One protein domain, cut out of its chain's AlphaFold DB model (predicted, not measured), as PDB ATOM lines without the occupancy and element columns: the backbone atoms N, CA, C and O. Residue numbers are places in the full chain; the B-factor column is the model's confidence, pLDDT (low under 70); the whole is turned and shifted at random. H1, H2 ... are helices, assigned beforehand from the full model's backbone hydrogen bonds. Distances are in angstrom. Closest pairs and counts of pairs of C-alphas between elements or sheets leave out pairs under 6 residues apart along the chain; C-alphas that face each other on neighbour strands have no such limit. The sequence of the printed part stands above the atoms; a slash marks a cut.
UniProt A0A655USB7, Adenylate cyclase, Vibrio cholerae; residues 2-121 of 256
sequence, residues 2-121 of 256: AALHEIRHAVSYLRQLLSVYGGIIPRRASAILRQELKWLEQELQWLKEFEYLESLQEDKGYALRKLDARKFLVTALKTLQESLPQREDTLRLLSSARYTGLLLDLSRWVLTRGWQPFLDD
ATOM      1  N   ALA A   2     -24.694 -25.692 -13.406       90.06
ATOM      2  CA  ALA A   2     -23.464 -26.234 -12.787       90.06
ATOM      3  C   ALA A   2     -22.537 -25.198 -12.104       90.06
ATOM      4  O   ALA A   2     -22.238 -25.327 -10.924       90.06
ATOM      5  N   ALA A   3     -22.167 -24.111 -12.792       93.69
ATOM      6  CA  ALA A   3     -21.309 -23.069 -12.213       93.69
ATOM      7  C   ALA A   3     -21.894 -22.387 -10.953       93.69
ATOM      8  O   ALA A   3     -21.148 -22.015 -10.055       93.69
ATOM      9  N   LEU A   4     -23.218 -22.228 -10.861       95.31
ATOM     10  CA  LEU A   4     -23.870 -21.654  -9.677       95.31
ATOM     11  C   LEU A   4     -23.820 -22.616  -8.485       95.31
ATOM     12  O   LEU A   4     -23.668 -22.161  -7.351       95.31
ATOM     13  N   HIS A   5     -23.892 -23.929  -8.734       93.62
ATOM     14  CA  HIS A   5     -23.688 -24.931  -7.686       93.62
ATOM     15  C   HIS A   5     -22.267 -24.850  -7.148       93.62
ATOM     16  O   HIS A   5     -22.097 -24.766  -5.938       93.62
ATOM     17  N   GLU A   6     -21.262 -24.752  -8.021       95.62
ATOM     18  CA  GLU A   6     -19.870 -24.578  -7.595       95.62
ATOM     19  C   GLU A   6     -19.666 -23.302  -6.769       95.62
ATOM     20  O   GLU A   6     -19.009 -23.336  -5.728       95.62
ATOM     21  N   ILE A   7     -20.293 -22.183  -7.157       96.44
ATOM     22  CA  ILE A   7     -20.263 -20.951  -6.353       96.44
ATOM     23  C   ILE A   7     -20.873 -21.199  -4.969       96.44
ATOM     24  O   ILE A   7     -20.267 -20.843  -3.958       96.44
ATOM     25  N   ARG A   8     -22.049 -21.830  -4.893       95.75
ATOM     26  CA  ARG A   8     -22.700 -22.141  -3.614       95.75
ATOM     27  C   ARG A   8     -21.847 -23.084  -2.756       95.75
ATOM     28  O   ARG A   8     -21.672 -22.815  -1.569       95.75
ATOM     29  N   HIS A   9     -21.278 -24.136  -3.344       94.75
ATOM     30  CA  HIS A   9     -20.370 -25.060  -2.662       94.75
ATOM     31  C   HIS A   9     -19.146 -24.331  -2.109       94.75
ATOM     32  O   HIS A   9     -18.823 -24.488  -0.931       94.75
ATOM     33  N   ALA A  10     -18.518 -23.464  -2.908       96.50
ATOM     34  CA  ALA A  10     -17.393 -22.645  -2.473       96.50
ATOM     35  C   ALA A  10     -17.772 -21.722  -1.303       96.50
ATOM     36  O   ALA A  10     -17.025 -21.620  -0.330       96.50
ATOM     37  N   VAL A  11     -18.951 -21.092  -1.341       97.06
ATOM     38  CA  VAL A  11     -19.451 -20.242  -0.248       97.06
ATOM     39  C   VAL A  11     -19.653 -21.047   1.038       97.06
ATOM     40  O   VAL A  11     -19.148 -20.646   2.092       97.06
ATOM     41  N   SER A  12     -20.342 -22.190   0.977       96.06
ATOM     42  CA  SER A  12     -20.540 -23.056   2.147       96.06
ATOM     43  C   SER A  12     -19.204 -23.586   2.687       96.06
ATOM     44  O   SER A  12     -18.998 -23.617   3.905       96.06
ATOM     45  N   TYR A  13     -18.262 -23.922   1.804       97.19
ATOM     46  CA  TYR A  13     -16.925 -24.372   2.180       97.19
ATOM     47  C   TYR A  13     -16.114 -23.271   2.878       97.19
ATOM     48  O   TYR A  13     -15.572 -23.501   3.959       97.19
ATOM     49  N   LEU A  14     -16.106 -22.042   2.349       97.31
ATOM     50  CA  LEU A  14     -15.469 -20.882   2.988       97.31
ATOM     51  C   LEU A  14     -16.056 -20.605   4.376       97.31
ATOM     52  O   LEU A  14     -15.322 -20.374   5.340       97.31
ATOM     53  N   ARG A  15     -17.385 -20.665   4.510       97.19
ATOM     54  CA  ARG A  15     -18.066 -20.517   5.806       97.19
ATOM     55  C   ARG A  15     -17.634 -21.603   6.783       97.19
ATOM     56  O   ARG A  15     -17.418 -21.297   7.964       97.19
ATOM     57  N   GLN A  16     -17.469 -22.836   6.304       96.69
ATOM     58  CA  GLN A  16     -16.970 -23.921   7.134       96.69
ATOM     59  C   GLN A  16     -15.514 -23.704   7.542       96.69
ATOM     60  O   GLN A  16     -15.237 -23.782   8.736       96.69
ATOM     61  N   LEU A  17     -14.614 -23.337   6.626       96.19
ATOM     62  CA  LEU A  17     -13.215 -23.019   6.941       96.19
ATOM     63  C   LEU A  17     -13.107 -21.953   8.037       96.19
ATOM     64  O   LEU A  17     -12.411 -22.144   9.035       96.19
ATOM     65  N   LEU A  18     -13.877 -20.867   7.926       96.75
ATOM     66  CA  LEU A  18     -13.939 -19.846   8.973       96.75
ATOM     67  C   LEU A  18     -14.395 -20.430  10.322       96.75
ATOM     68  O   LEU A  18     -13.959 -19.970  11.378       96.75
ATOM     69  N   SER A  19     -15.286 -21.424  10.331       95.56
ATOM     70  CA  SER A  19     -15.673 -22.119  11.561       95.56
ATOM     71  C   SER A  19     -14.591 -23.058  12.094       95.56
ATOM     72  O   SER A  19     -14.395 -23.084  13.308       95.56
ATOM     73  N   VAL A  20     -13.902 -23.811  11.230       96.44
ATOM     74  CA  VAL A  20     -12.821 -24.736  11.616       96.44
ATOM     75  C   VAL A  20     -11.726 -23.976  12.367       96.44
ATOM     76  O   VAL A  20     -11.343 -24.354  13.473       96.44
ATOM     77  N   TYR A  21     -11.309 -22.823  11.841       96.06
ATOM     78  CA  TYR A  21     -10.287 -21.976  12.464       96.06
ATOM     79  C   TYR A  21     -10.817 -21.057  13.575       96.06
ATOM     80  O   TYR A  21     -10.041 -20.312  14.170       96.06
ATOM     81  N   GLY A  22     -12.109 -21.114  13.918       95.12
ATOM     82  CA  GLY A  22     -12.737 -20.207  14.889       95.12
ATOM     83  C   GLY A  22     -12.197 -20.306  16.324       95.12
ATOM     84  O   GLY A  22     -12.380 -19.383  17.112       95.12
ATOM     85  N   GLY A  23     -11.515 -21.407  16.667       92.75
ATOM     86  CA  GLY A  23     -10.821 -21.574  17.952       92.75
ATOM     87  C   GLY A  23      -9.432 -20.921  18.022       92.75
ATOM     88  O   GLY A  23      -8.807 -20.946  19.084       92.75
ATOM     89  N   ILE A  24      -8.941 -20.385  16.900       95.69
ATOM     90  CA  ILE A  24      -7.669 -19.655  16.780       95.69
ATOM     91  C   ILE A  24      -7.947 -18.223  16.315       95.69
ATOM     92  O   ILE A  24      -7.492 -17.271  16.936       95.69
ATOM     93  N   ILE A  25      -8.723 -18.069  15.239       96.62
ATOM     94  CA  ILE A  25      -9.109 -16.781  14.669       96.62
ATOM     95  C   ILE A  25     -10.434 -16.341  15.305       96.62
ATOM     96  O   ILE A  25     -11.468 -16.969  15.048       96.62
ATOM     97  N   PRO A  26     -10.462 -15.244  16.086       95.94
ATOM     98  CA  PRO A  26     -11.690 -14.775  16.711       95.94
ATOM     99  C   PRO A  26     -12.776 -14.464  15.679       95.94
ATOM    100  O   PRO A  26     -12.509 -13.872  14.632       95.94
ATOM    101  N   ARG A  27     -14.039 -14.766  16.003       95.88
ATOM    102  CA  ARG A  27     -15.180 -14.534  15.095       95.88
ATOM    103  C   ARG A  27     -15.267 -13.087  14.592       95.88
ATOM    104  O   ARG A  27     -15.606 -12.877  13.430       95.88
ATOM    105  N   ARG A  28     -14.906 -12.106  15.430       96.44
ATOM    106  CA  ARG A  28     -14.868 -10.676  15.067       96.44
ATOM    107  C   ARG A  28     -13.931 -10.357  13.896       96.44
ATOM    108  O   ARG A  28     -14.238  -9.455  13.129       96.44
ATOM    109  N   ALA A  29     -12.862 -11.131  13.699       96.88
ATOM    110  CA  ALA A  29     -11.905 -10.936  12.606       96.88
ATOM    111  C   ALA A  29     -12.494 -11.234  11.215       96.88
ATOM    112  O   ALA A  29     -11.903 -10.876  10.203       96.88
ATOM    113  N   SER A  30     -13.639 -11.925  11.160       97.25
ATOM    114  CA  SER A  30     -14.319 -12.342   9.925       97.25
ATOM    115  C   SER A  30     -15.822 -12.040   9.954       97.25
ATOM    116  O   SER A  30     -16.578 -12.630   9.189       97.25
ATOM    117  N   ALA A  31     -16.290 -11.156  10.845       97.12
ATOM    118  CA  ALA A  31     -17.722 -10.943  11.069       97.12
ATOM    119  C   ALA A  31     -18.457 -10.481   9.799       97.12
ATOM    120  O   ALA A  31     -19.453 -11.097   9.423       97.12
ATOM    121  N   ILE A  32     -17.914  -9.467   9.117       96.62
ATOM    122  CA  ILE A  32     -18.475  -8.921   7.871       96.62
ATOM    123  C   ILE A  32     -18.451  -9.984   6.767       96.62
ATOM    124  O   ILE A  32     -19.487 -10.289   6.188       96.62
ATOM    125  N   LEU A  33     -17.309 -10.651   6.553       97.88
ATOM    126  CA  LEU A  33     -17.204 -11.730   5.561       97.88
ATOM    127  C   LEU A  33     -18.218 -12.850   5.806       97.88
ATOM    128  O   LEU A  33     -18.849 -13.330   4.874       97.88
ATOM    129  N   ARG A  34     -18.424 -13.269   7.060       98.06
ATOM    130  CA  ARG A  34     -19.426 -14.297   7.393       98.06
ATOM    131  C   ARG A  34     -20.846 -13.843   7.082       98.06
ATOM    132  O   ARG A  34     -21.658 -14.683   6.696       98.06
ATOM    133  N   GLN A  35     -21.153 -12.567   7.304       98.12
ATOM    134  CA  GLN A  35     -22.454 -11.988   6.985       98.12
ATOM    135  C   GLN A  35     -22.678 -11.969   5.473       98.12
ATOM    136  O   GLN A  35     -23.705 -12.462   5.017       98.12
ATOM    137  N   GLU A  36     -21.699 -11.507   4.702       98.44
ATOM    138  CA  GLU A  36     -21.816 -11.415   3.246       98.44
ATOM    139  C   GLU A  36     -21.807 -12.795   2.569       98.44
ATOM    140  O   GLU A  36     -22.621 -13.058   1.688       98.44
ATOM    141  N   LEU A  37     -21.001 -13.746   3.056       98.38
ATOM    142  CA  LEU A  37     -21.085 -15.146   2.623       98.38
ATOM    143  C   LEU A  37     -22.440 -15.776   2.980       98.38
ATOM    144  O   LEU A  37     -22.940 -16.605   2.229       98.38
ATOM    145  N   LYS A  38     -23.042 -15.416   4.128       97.75
ATOM    146  CA  LYS A  38     -24.392 -15.893   4.493       97.75
ATOM    147  C   LYS A  38     -25.422 -15.361   3.508       97.75
ATOM    148  O   LYS A  38     -26.273 -16.119   3.070       97.75
ATOM    149  N   TRP A  39     -25.342 -14.069   3.211       98.38
ATOM    150  CA  TRP A  39     -26.232 -13.425   2.263       98.38
ATOM    151  C   TRP A  39     -26.163 -14.126   0.904       98.38
ATOM    152  O   TRP A  39     -27.190 -14.587   0.425       98.38
ATOM    153  N   LEU A  40     -24.965 -14.323   0.346       98.38
ATOM    154  CA  LEU A  40     -24.823 -14.993  -0.948       98.38
ATOM    155  C   LEU A  40     -25.330 -16.447  -0.924       98.38
ATOM    156  O   LEU A  40     -25.958 -16.892  -1.876       98.38
ATOM    157  N   GLU A  41     -25.104 -17.186   0.167       96.19
ATOM    158  CA  GLU A  41     -25.664 -18.536   0.342       96.19
ATOM    159  C   GLU A  41     -27.204 -18.530   0.308       96.19
ATOM    160  O   GLU A  41     -27.803 -19.422  -0.290       96.19
ATOM    161  N   GLN A  42     -27.844 -17.515   0.902       96.31
ATOM    162  CA  GLN A  42     -29.303 -17.353   0.909       96.31
ATOM    163  C   GLN A  42     -29.851 -16.956  -0.469       96.31
ATOM    164  O   GLN A  42     -30.840 -17.534  -0.912       96.31
ATOM    165  N   GLU A  43     -29.182 -16.045  -1.182       97.44
ATOM    166  CA  GLU A  43     -29.545 -15.663  -2.560       97.44
ATOM    167  C   GLU A  43     -29.468 -16.844  -3.541       97.44
ATOM    168  O   GLU A  43     -30.129 -16.839  -4.575       97.44
ATOM    169  N   LEU A  44     -28.669 -17.868  -3.229       96.94
ATOM    170  CA  LEU A  44     -28.495 -19.073  -4.045       96.94
ATOM    171  C   LEU A  44     -29.286 -20.285  -3.522       96.94
ATOM    172  O   LEU A  44     -29.140 -21.388  -4.051       96.94
ATOM    173  N   GLN A  45     -30.128 -20.120  -2.495       94.19
ATOM    174  CA  GLN A  45     -30.873 -21.235  -1.896       94.19
ATOM    175  C   GLN A  45     -31.880 -21.866  -2.874       94.19
ATOM    176  O   GLN A  45     -32.084 -23.082  -2.845       94.19
ATOM    177  N   TRP A  46     -32.446 -21.062  -3.780       95.94
ATOM    178  CA  TRP A  46     -33.394 -21.504  -4.810       95.94
ATOM    179  C   TRP A  46     -32.817 -22.565  -5.759       95.94
ATOM    180  O   TRP A  46     -33.577 -23.310  -6.368       95.94
ATOM    181  N   LEU A  47     -31.486 -22.677  -5.866       96.00
ATOM    182  CA  LEU A  47     -30.830 -23.663  -6.728       96.00
ATOM    183  C   LEU A  47     -31.219 -25.102  -6.373       96.00
ATOM    184  O   LEU A  47     -31.415 -25.908  -7.276       96.00
ATOM    185  N   LYS A  48     -31.354 -25.430  -5.076       93.69
ATOM    186  CA  LYS A  48     -31.812 -26.770  -4.663       93.69
ATOM    187  C   LYS A  48     -33.255 -27.015  -5.064       93.69
ATOM    188  O   LYS A  48     -33.578 -28.076  -5.577       93.69
ATOM    189  N   GLU A  49     -34.115 -26.023  -4.866       94.94
ATOM    190  CA  GLU A  49     -35.514 -26.135  -5.269       94.94
ATOM    191  C   GLU A  49     -35.646 -26.319  -6.783       94.94
ATOM    192  O   GLU A  49     -36.414 -27.169  -7.226       94.94
ATOM    193  N   PHE A  50     -34.831 -25.616  -7.574       95.69
ATOM    194  CA  PHE A  50     -34.755 -25.830  -9.015       95.69
ATOM    195  C   PHE A  50     -34.341 -27.266  -9.367       95.69
ATOM    196  O   PHE A  50     -35.027 -27.889 -10.172       95.69
ATOM    197  N   GLU A  51     -33.273 -27.805  -8.759       94.38
ATOM    198  CA  GLU A  51     -32.827 -29.196  -8.978       94.38
ATOM    199  C   GLU A  51     -33.952 -30.201  -8.682       94.38
ATOM    200  O   GLU A  51     -34.209 -31.116  -9.467       94.38
ATOM    201  N   TYR A  52     -34.659 -30.021  -7.562       95.44
ATOM    202  CA  TYR A  52     -35.756 -30.906  -7.173       95.44
ATOM    203  C   TYR A  52     -36.901 -30.868  -8.191       95.44
ATOM    204  O   TYR A  52     -37.399 -31.917  -8.608       95.44
ATOM    205  N   LEU A  53     -37.297 -29.669  -8.625       95.62
ATOM    206  CA  LEU A  53     -38.355 -29.482  -9.618       95.62
ATOM    207  C   LEU A  53     -37.954 -30.006 -10.999       95.62
ATOM    208  O   LEU A  53     -38.786 -30.611 -11.674       95.62
ATOM    209  N   GLU A  54     -36.709 -29.795 -11.422       93.81
ATOM    210  CA  GLU A  54     -36.168 -30.309 -12.683       93.81
ATOM    211  C   GLU A  54     -36.198 -31.841 -12.688       93.81
ATOM    212  O   GLU A  54     -36.773 -32.453 -13.589       93.81
ATOM    213  N   SER A  55     -35.700 -32.462 -11.620       92.62
ATOM    214  CA  SER A  55     -35.660 -33.917 -11.494       92.62
ATOM    215  C   SER A  55     -37.052 -34.561 -11.398       92.62
ATOM    216  O   SER A  55     -37.264 -35.683 -11.855       92.62
ATOM    217  N   LEU A  56     -38.050 -33.894 -10.811       93.62
ATOM    218  CA  LEU A  56     -39.434 -34.398 -10.800       93.62
ATOM    219  C   LEU A  56     -40.129 -34.297 -12.168       93.62
ATOM    220  O   LEU A  56     -41.078 -35.039 -12.430       93.62
ATOM    221  N   GLN A  57     -39.674 -33.383 -13.026       91.44
ATOM    222  CA  GLN A  57     -40.214 -33.162 -14.368       91.44
ATOM    223  C   GLN A  57     -39.467 -33.944 -15.461       91.44
ATOM    224  O   GLN A  57     -39.970 -34.038 -16.586       91.44
ATOM    225  N   GLU A  58     -38.323 -34.547 -15.132       89.38
ATOM    226  CA  GLU A  58     -37.523 -35.392 -16.022       89.38
ATOM    227  C   GLU A  58     -38.375 -36.476 -16.708       89.38
ATOM    228  O   GLU A  58     -39.326 -37.024 -16.133       89.38
ATOM    229  N   ASP A  59     -38.091 -36.734 -17.987       79.88
ATOM    230  CA  ASP A  59     -38.862 -37.642 -18.845       79.88
ATOM    231  C   ASP A  59     -40.384 -37.398 -18.797       79.88
ATOM    232  O   ASP A  59     -41.209 -38.319 -18.794       79.88
ATOM    233  N   LYS A  60     -40.778 -36.116 -18.761       74.75
ATOM    234  CA  LYS A  60     -42.174 -35.664 -18.624       74.75
ATOM    235  C   LYS A  60     -42.825 -36.192 -17.335       74.75
ATOM    236  O   LYS A  60     -43.996 -36.590 -17.345       74.75
ATOM    237  N   GLY A  61     -42.075 -36.245 -16.239       79.88
ATOM    238  CA  GLY A  61     -42.523 -36.784 -14.957       79.88
ATOM    239  C   GLY A  61     -42.706 -38.299 -14.988       79.88
ATOM    240  O   GLY A  61     -43.739 -38.811 -14.549       79.88
ATOM    241  N   TYR A  62     -41.734 -39.035 -15.533       86.38
ATOM    242  CA  TYR A  62     -41.795 -40.500 -15.634       86.38
ATOM    243  C   TYR A  62     -41.923 -41.191 -14.267       86.38
ATOM    244  O   TYR A  62     -42.615 -42.211 -14.154       86.38
ATOM    245  N   ALA A  63     -41.322 -40.616 -13.221       88.19
ATOM    246  CA  ALA A  63     -41.476 -41.070 -11.837       88.19
ATOM    247  C   ALA A  63     -42.943 -41.013 -11.363       88.19
ATOM    248  O   ALA A  63     -43.400 -41.879 -10.617       88.19
ATOM    249  N   LEU A  64     -43.705 -40.041 -11.875       93.62
ATOM    250  CA  LEU A  64     -45.103 -39.775 -11.530       93.62
ATOM    251  C   LEU A  64     -46.092 -40.487 -12.465       93.62
ATOM    252  O   LEU A  64     -47.299 -40.306 -12.341       93.62
ATOM    253  N   ARG A  65     -45.620 -41.310 -13.416       92.38
ATOM    254  CA  ARG A  65     -46.459 -41.878 -14.492       92.38
ATOM    255  C   ARG A  65     -47.633 -42.742 -14.029       92.38
ATOM    256  O   ARG A  65     -48.551 -42.960 -14.807       92.38
ATOM    257  N   LYS A  66     -47.553 -43.280 -12.810       93.25
ATOM    258  CA  LYS A  66     -48.574 -44.147 -12.204       93.25
ATOM    259  C   LYS A  66     -49.586 -43.376 -11.349       93.25
ATOM    260  O   LYS A  66     -50.406 -44.019 -10.709       93.25
ATOM    261  N   LEU A  67     -49.466 -42.049 -11.277       95.38
ATOM    262  CA  LEU A  67     -50.392 -41.193 -10.547       95.38
ATOM    263  C   LEU A  67     -51.463 -40.662 -11.498       95.38
ATOM    264  O   LEU A  67     -51.146 -40.149 -12.572       95.38
ATOM    265  N   ASP A  68     -52.714 -40.724 -11.074       95.69
ATOM    266  CA  ASP A  68     -53.875 -40.288 -11.846       95.69
ATOM    267  C   ASP A  68     -53.823 -38.762 -12.033       95.69
ATOM    268  O   ASP A  68     -53.934 -38.247 -13.149       95.69
ATOM    269  N   ALA A  69     -53.431 -38.048 -10.973       95.50
ATOM    270  CA  ALA A  69     -53.207 -36.604 -10.972       95.50
ATOM    271  C   ALA A  69     -51.942 -36.138 -11.728       95.50
ATOM    272  O   ALA A  69     -51.594 -34.957 -11.673       95.50
ATOM    273  N   ARG A  70     -51.216 -37.013 -12.446       95.31
ATOM    274  CA  ARG A  70     -49.925 -36.678 -13.091       95.31
ATOM    275  C   ARG A  70     -49.981 -35.394 -13.918       95.31
ATOM    276  O   ARG A  70     -49.064 -34.582 -13.836       95.31
ATOM    277  N   LYS A  71     -51.020 -35.210 -14.741       94.19
ATOM    278  CA  LYS A  71     -51.127 -34.033 -15.623       94.19
ATOM    279  C   LYS A  71     -51.201 -32.736 -14.814       94.19
ATOM    280  O   LYS A  71     -50.529 -31.765 -15.165       94.19
ATOM    281  N   PHE A  72     -51.983 -32.742 -13.736       96.44
ATOM    282  CA  PHE A  72     -52.059 -31.627 -12.800       96.44
ATOM    283  C   PHE A  72     -50.703 -31.395 -12.129       96.44
ATOM    284  O   PHE A  72     -50.179 -30.289 -12.206       96.44
ATOM    285  N   LEU A  73     -50.094 -32.445 -11.567       96.56
ATOM    286  CA  LEU A  73     -48.822 -32.351 -10.845       96.56
ATOM    287  C   LEU A  73     -47.697 -31.794 -11.719       96.56
ATOM    288  O   LEU A  73     -47.025 -30.857 -11.311       96.56
ATOM    289  N   VAL A  74     -47.523 -32.304 -12.940       95.62
ATOM    290  CA  VAL A  74     -46.501 -31.795 -13.872       95.62
ATOM    291  C   VAL A  74     -46.747 -30.323 -14.210       95.62
ATOM    292  O   VAL A  74     -45.801 -29.542 -14.255       95.62
ATOM    293  N   THR A  75     -48.007 -29.922 -14.402       96.50
ATOM    294  CA  THR A  75     -48.351 -28.517 -14.674       96.50
ATOM    295  C   THR A  75     -48.040 -27.631 -13.467       96.50
ATOM    296  O   THR A  75     -47.412 -26.590 -13.621       96.50
ATOM    297  N   ALA A  76     -48.422 -28.058 -12.263       96.94
ATOM    298  CA  ALA A  76     -48.181 -27.312 -11.033       96.94
ATOM    299  C   ALA A  76     -46.683 -27.200 -10.698       96.94
ATOM    300  O   ALA A  76     -46.218 -26.115 -10.358       96.94
ATOM    301  N   LEU A  77     -45.911 -28.282 -10.852       97.00
ATOM    302  CA  LEU A  77     -44.452 -28.275 -10.680       97.00
ATOM    303  C   LEU A  77     -43.773 -27.308 -11.653       97.00
ATOM    304  O   LEU A  77     -42.867 -26.576 -11.257       97.00
ATOM    305  N   LYS A  78     -44.248 -27.258 -12.903       95.94
ATOM    306  CA  LYS A  78     -43.761 -26.297 -13.894       95.94
ATOM    307  C   LYS A  78     -44.042 -24.856 -13.462       95.94
ATOM    308  O   LYS A  78     -43.138 -24.031 -13.507       95.94
ATOM    309  N   THR A  79     -45.252 -24.566 -12.981       96.44
ATOM    310  CA  THR A  79     -45.602 -23.240 -12.444       96.44
ATOM    311  C   THR A  79     -44.711 -22.853 -11.261       96.44
ATOM    312  O   THR A  79     -44.244 -21.718 -11.191       96.44
ATOM    313  N   LEU A  80     -44.432 -23.789 -10.345       96.12
ATOM    314  CA  LEU A  80     -43.495 -23.552  -9.242       96.12
ATOM    315  C   LEU A  80     -42.094 -23.218  -9.770       96.12
ATOM    316  O   LEU A  80     -41.482 -22.260  -9.307       96.12
ATOM    317  N   GLN A  81     -41.606 -23.945 -10.775       95.50
ATOM    318  CA  GLN A  81     -40.287 -23.697 -11.362       95.50
ATOM    319  C   GLN A  81     -40.214 -22.340 -12.075       95.50
ATOM    320  O   GLN A  81     -39.211 -21.643 -11.961       95.50
ATOM    321  N   GLU A  82     -41.277 -21.945 -12.776       95.25
ATOM    322  CA  GLU A  82     -41.374 -20.648 -13.459       95.25
ATOM    323  C   GLU A  82     -41.357 -19.464 -12.469       95.25
ATOM    324  O   GLU A  82     -40.952 -18.365 -12.845       95.25
ATOM    325  N   SER A  83     -41.719 -19.692 -11.199       95.88
ATOM    326  CA  SER A  83     -41.654 -18.686 -10.127       95.88
ATOM    327  C   SER A  83     -40.259 -18.488  -9.518       95.88
ATOM    328  O   SER A  83     -40.044 -17.525  -8.782       95.88
ATOM    329  N   LEU A  84     -39.312 -19.386  -9.812       96.50
ATOM    330  CA  LEU A  84     -37.941 -19.278  -9.321       96.50
ATOM    331  C   LEU A  84     -37.165 -18.180 -10.071       96.50
ATOM    332  O   LEU A  84     -37.529 -17.826 -11.199       96.50
ATOM    333  N   PRO A  85     -36.075 -17.652  -9.475       96.44
ATOM    334  CA  PRO A  85     -35.223 -16.665 -10.125       96.44
ATOM    335  C   PRO A  85     -34.786 -17.102 -11.522       96.44
ATOM    336  O   PRO A  85     -34.328 -18.226 -11.739       96.44
ATOM    337  N   GLN A  86     -34.902 -16.184 -12.476       92.38
ATOM    338  CA  GLN A  86     -34.537 -16.435 -13.859       92.38
ATOM    339  C   GLN A  86     -33.065 -16.079 -14.093       92.38
ATOM    340  O   GLN A  86     -32.376 -15.476 -13.260       92.38
ATOM    341  N   ARG A  87     -32.558 -16.428 -15.282       93.38
ATOM    342  CA  ARG A  87     -31.175 -16.123 -15.687       93.38
ATOM    343  C   ARG A  87     -30.820 -14.645 -15.483       93.38
ATOM    344  O   ARG A  87     -29.719 -14.347 -15.031       93.38
ATOM    345  N   GLU A  88     -31.741 -13.741 -15.796       95.50
ATOM    346  CA  GLU A  88     -31.527 -12.297 -15.675       95.50
ATOM    347  C   GLU A  88     -31.384 -11.838 -14.215       95.50
ATOM    348  O   GLU A  88     -30.543 -10.995 -13.915       95.50
ATOM    349  N   ASP A  89     -32.147 -12.421 -13.285       96.00
ATOM    350  CA  ASP A  89     -32.009 -12.132 -11.850       96.00
ATOM    351  C   ASP A  89     -30.637 -12.582 -11.336       96.00
ATOM    352  O   ASP A  89     -29.963 -11.856 -10.607       96.00
ATOM    353  N   THR A  90     -30.178 -13.748 -11.797       95.88
ATOM    354  CA  THR A  90     -28.849 -14.273 -11.458       95.88
ATOM    355  C   THR A  90     -27.735 -13.378 -12.003       95.88
ATOM    356  O   THR A  90     -26.765 -13.095 -11.300       95.88
ATOM    357  N   LEU A  91     -27.861 -12.894 -13.244       96.69
ATOM    358  CA  LEU A  91     -26.890 -11.964 -13.824       96.69
ATOM    359  C   LEU A  91     -26.858 -10.642 -13.053       96.69
ATOM    360  O   LEU A  91     -25.773 -10.141 -12.760       96.69
ATOM    361  N   ARG A  92     -28.021 -10.110 -12.658       97.94
ATOM    362  CA  ARG A  92     -28.114  -8.917 -11.803       97.94
ATOM    363  C   ARG A  92     -27.469  -9.133 -10.434       97.94
ATOM    364  O   ARG A  92     -26.735  -8.264  -9.974       97.94
ATOM    365  N   LEU A  93     -27.670 -10.294  -9.809       97.88
ATOM    366  CA  LEU A  93     -27.012 -10.652  -8.550       97.88
ATOM    367  C   LEU A  93     -25.482 -10.655  -8.698       97.88
ATOM    368  O   LEU A  93     -24.788  -9.978  -7.938       97.88
ATOM    369  N   LEU A  94     -24.958 -11.379  -9.690       96.69
ATOM    370  CA  LEU A  94     -23.514 -11.563  -9.897       96.69
ATOM    371  C   LEU A  94     -22.802 -10.317 -10.451       96.69
ATOM    372  O   LEU A  94     -21.579 -10.229 -10.384       96.69
ATOM    373  N   SER A  95     -23.549  -9.347 -10.976       96.94
ATOM    374  CA  SER A  95     -23.032  -8.031 -11.384       96.94
ATOM    375  C   SER A  95     -23.294  -6.931 -10.350       96.94
ATOM    376  O   SER A  95     -22.909  -5.780 -10.557       96.94
ATOM    377  N   SER A  96     -23.933  -7.260  -9.224       98.44
ATOM    378  CA  SER A  96     -24.247  -6.283  -8.186       98.44
ATOM    379  C   SER A  96     -22.992  -5.791  -7.463       98.44
ATOM    380  O   SER A  96     -22.074  -6.558  -7.163       98.44
ATOM    381  N   ALA A  97     -22.998  -4.513  -7.073       98.44
ATOM    382  CA  ALA A  97     -21.929  -3.924  -6.268       98.44
ATOM    383  C   ALA A  97     -21.683  -4.694  -4.958       98.44
ATOM    384  O   ALA A  97     -20.548  -4.779  -4.496       98.44
ATOM    385  N   ARG A  98     -22.731  -5.296  -4.378       98.31
ATOM    386  CA  ARG A  98     -22.631  -6.105  -3.159       98.31
ATOM    387  C   ARG A  98     -21.855  -7.403  -3.389       98.31
ATOM    388  O   ARG A  98     -20.948  -7.705  -2.617       98.31
ATOM    389  N   TYR A  99     -22.160  -8.136  -4.462       98.38
ATOM    390  CA  TYR A  99     -21.415  -9.344  -4.826       98.38
ATOM    391  C   TYR A  99     -19.947  -9.024  -5.138       98.38
ATOM    392  O   TYR A  99     -19.047  -9.661  -4.592       98.38
ATOM    393  N   THR A 100     -19.691  -7.990  -5.946       97.88
ATOM    394  CA  THR A 100     -18.321  -7.545  -6.241       97.88
ATOM    395  C   THR A 100     -17.582  -7.111  -4.973       97.88
ATOM    396  O   THR A 100     -16.418  -7.466  -4.792       97.88
ATOM    397  N   GLY A 101     -18.258  -6.402  -4.065       98.38
ATOM    398  CA  GLY A 101     -17.724  -6.011  -2.761       98.38
ATOM    399  C   GLY A 101     -17.309  -7.210  -1.910       98.38
ATOM    400  O   GLY A 101     -16.189  -7.225  -1.406       98.38
ATOM    401  N   LEU A 102     -18.143  -8.255  -1.828       98.38
ATOM    402  CA  LEU A 102     -17.799  -9.506  -1.141       98.38
ATOM    403  C   LEU A 102     -16.522 -10.138  -1.713       98.38
ATOM    404  O   LEU A 102     -15.643 -10.530  -0.945       98.38
ATOM    405  N   LEU A 103     -16.393 -10.227  -3.042       98.06
ATOM    406  CA  LEU A 103     -15.188 -10.790  -3.659       98.06
ATOM    407  C   LEU A 103     -13.944  -9.962  -3.321       98.06
ATOM    408  O   LEU A 103     -12.936 -10.524  -2.895       98.06
ATOM    409  N   LEU A 104     -14.024  -8.634  -3.446       98.12
ATOM    410  CA  LEU A 104     -12.918  -7.730  -3.120       98.12
ATOM    411  C   LEU A 104     -12.528  -7.805  -1.640       98.12
ATOM    412  O   LEU A 104     -11.340  -7.869  -1.318       98.12
ATOM    413  N   ASP A 105     -13.507  -7.837  -0.739       98.06
ATOM    414  CA  ASP A 105     -13.277  -7.945   0.698       98.06
ATOM    415  C   ASP A 105     -12.641  -9.277   1.072       98.06
ATOM    416  O   ASP A 105     -11.694  -9.300   1.864       98.06
ATOM    417  N   LEU A 106     -13.116 -10.378   0.484       97.94
ATOM    418  CA  LEU A 106     -12.541 -11.700   0.694       97.94
ATOM    419  C   LEU A 106     -11.098 -11.751   0.180       97.94
ATOM    420  O   LEU A 106     -10.204 -12.165   0.922       97.94
ATOM    421  N   SER A 107     -10.850 -11.285  -1.048       97.81
ATOM    422  CA  SER A 107      -9.508 -11.234  -1.636       97.81
ATOM    423  C   SER A 107      -8.559 -10.391  -0.793       97.81
ATOM    424  O   SER A 107      -7.470 -10.849  -0.453       97.81
ATOM    425  N   ARG A 108      -8.980  -9.187  -0.390       98.00
ATOM    426  CA  ARG A 108      -8.199  -8.316   0.491       98.00
ATOM    427  C   ARG A 108      -7.886  -9.015   1.809       98.00
ATOM    428  O   ARG A 108      -6.725  -9.063   2.196       98.00
ATOM    429  N   TRP A 109      -8.887  -9.592   2.473       97.75
ATOM    430  CA  TRP A 109      -8.705 -10.254   3.764       97.75
ATOM    431  C   TRP A 109      -7.728 -11.432   3.692       97.75
ATOM    432  O   TRP A 109      -6.916 -11.599   4.598       97.75
ATOM    433  N   VAL A 110      -7.758 -12.214   2.609       97.00
ATOM    434  CA  VAL A 110      -6.797 -13.303   2.382       97.00
ATOM    435  C   VAL A 110      -5.393 -12.760   2.109       97.00
ATOM    436  O   VAL A 110      -4.447 -13.149   2.795       97.00
ATOM    437  N   LEU A 111      -5.248 -11.833   1.159       97.94
ATOM    438  CA  LEU A 111      -3.946 -11.317   0.722       97.94
ATOM    439  C   LEU A 111      -3.219 -10.532   1.817       97.94
ATOM    440  O   LEU A 111      -2.012 -10.686   1.990       97.94
ATOM    441  N   THR A 112      -3.944  -9.732   2.600       97.50
ATOM    442  CA  THR A 112      -3.360  -8.956   3.704       97.50
ATOM    443  C   THR A 112      -3.290  -9.744   5.007       97.50
ATOM    444  O   THR A 112      -2.935  -9.172   6.037       97.50
ATOM    445  N   ARG A 113      -3.681 -11.027   5.003       96.81
ATOM    446  CA  ARG A 113      -3.805 -11.864   6.205       96.81
ATOM    447  C   ARG A 113      -4.596 -11.149   7.306       96.81
ATOM    448  O   ARG A 113      -4.146 -11.042   8.446       96.81
ATOM    449  N   GLY A 114      -5.781 -10.642   6.962       96.81
ATOM    450  CA  GLY A 114      -6.604  -9.745   7.784       96.81
ATOM    451  C   GLY A 114      -7.001 -10.288   9.162       96.81
ATOM    452  O   GLY A 114      -7.476  -9.535  10.007       96.81
ATOM    453  N   TRP A 115      -6.769 -11.573   9.431       96.44
ATOM    454  CA  TRP A 115      -6.900 -12.175  10.757       96.44
ATOM    455  C   TRP A 115      -5.734 -11.872  11.712       96.44
ATOM    456  O   TRP A 115      -5.947 -11.887  12.922       96.44
ATOM    457  N   GLN A 116      -4.518 -11.601  11.224       96.38
ATOM    458  CA  GLN A 116      -3.312 -11.486  12.059       96.38
ATOM    459  C   GLN A 116      -3.378 -10.423  13.171       96.38
ATOM    460  O   GLN A 116      -2.895 -10.712  14.274       96.38
ATOM    461  N   PRO A 117      -3.963  -9.227  12.957       96.69
ATOM    462  CA  PRO A 117      -4.089  -8.226  14.017       96.69
ATOM    463  C   PRO A 117      -4.987  -8.667  15.180       96.69
ATOM    464  O   PRO A 117      -4.903  -8.111  16.267       96.69
ATOM    465  N   PHE A 118      -5.843  -9.673  14.970       96.69
ATOM    466  CA  PHE A 118      -6.808 -10.140  15.966       96.69
ATOM    467  C   PHE A 118      -6.293 -11.288  16.837       96.69
ATOM    468  O   PHE A 118      -7.011 -11.704  17.747       96.69
ATOM    469  N   LEU A 119      -5.107 -11.828  16.549       96.81
ATOM    470  CA  LEU A 119      -4.533 -12.946  17.293       96.81
ATOM    471  C   LEU A 119      -3.870 -12.445  18.584       96.81
ATOM    472  O   LEU A 119      -3.073 -11.508  18.548       96.81
ATOM    473  N   ASP A 120      -4.176 -13.078  19.713       96.00
ATOM    474  CA  ASP A 120      -3.364 -12.954  20.927       96.00
ATOM    475  C   ASP A 120      -2.122 -13.859  20.835       96.00
ATOM    476  O   ASP A 120      -1.985 -14.646  19.892       96.00
ATOM    477  N   ASP A 121      -1.200 -13.750  21.792       96.88
ATOM    478  CA  ASP A 121       0.064 -14.502  21.763       96.88
ATOM    479  C   ASP A 121      -0.177 -16.016  21.714       96.88
ATOM    480  O   ASP A 121       0.392 -16.720  20.882       96.88
TER     481      ASP A 121
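What this domain is: This is residues 2 to 121 of the 256 residues of the protein "Adenylate cyclase" of Vibrio cholerae (UniProt A0A655USB7). This is a long rod of helices, in which two helical hairpins, H1 with H2 and H3 with H4, follow one another along the long axis. The chain then runs back through H5 to H6, which packs on H2, while H1 and H6 stay apart. The printed part has 120 residues with six named helices, in the order H1 to H6, and no named strand, and its class is all helix. It is loose, with a radius of gyration of the C-alphas of 19.8 A, and it spans 68 by 29 by 18 A.

How they stand to each other: H1, residues 2 to 23, is the longest helix by residues. It touches H2, residues 27 to 43, with its residues 8 to 18 alone, at a shallow tilt of 23 degrees, opposite ways. The closest C-alphas of this hairpin are those of Val 11 and Leu 37, 6.1 A apart. H2 has a kink of 38 degrees near residue 34. With its residues 33 to 40 alone, H2 touches H6, residues 97 to 111, where the closest C-alphas, those of Glu 36 and Leu 102, are 6.2 A apart. These two run opposite ways at a steep tilt of 38 degrees, only just beyond shallow. H2 meets H3, residues 46 to 64, only through their link. H1 and H3 are close but not clearly touching, the closest C-alphas being those of His 5 and Leu 47, 7.3 A apart. H3 has a kink of 80 degrees near residue 58 and forms a hairpin with H4, residues 70 to 82. H3 and H4 touch at a shallow tilt of 23 degrees, opposite ways, with Leu 64 and Arg 70 closest, their C-alphas 5.9 A apart. Helix packing is mostly aligned, but only just: 2 of 3 touching pairs are at a shallow tilt. H5, residues 87 to 94, touches no helix and is apart from H4. H5 is close to H6 but not clearly touching it, the closest C-alphas being those of Leu 93 and Tyr 99, 6.8 A apart. Every O i to N i+4 pair is within hydrogen-bond range in H4, H5 and H6, against 17 of 18 in H1, 11 of 13 in H2 and 11 of 15 in H3.

Where its parts are: H1 begins at C-alpha 2, (-23.464, -26.234, -12.787), and measures 33.6 A from first to last C-alpha. H2 measures 22.8 A and H3 22.7 A. H4 begins at C-alpha 70, (-49.925, -36.678, -13.091), and measures 18.2 A. H5 measures 10.6 A. H6 measures 20.7 A and ends at C-alpha 111, (-3.946, -11.317, 0.722).

The domain as a whole: The two C-alphas farthest apart are those of Asp 68 and Asp 121, 68.6 A. The printed part has no cut, and the five links between its helices are tight. The mean pLDDT of the printed part is 95.6, and no printed residue is under 70.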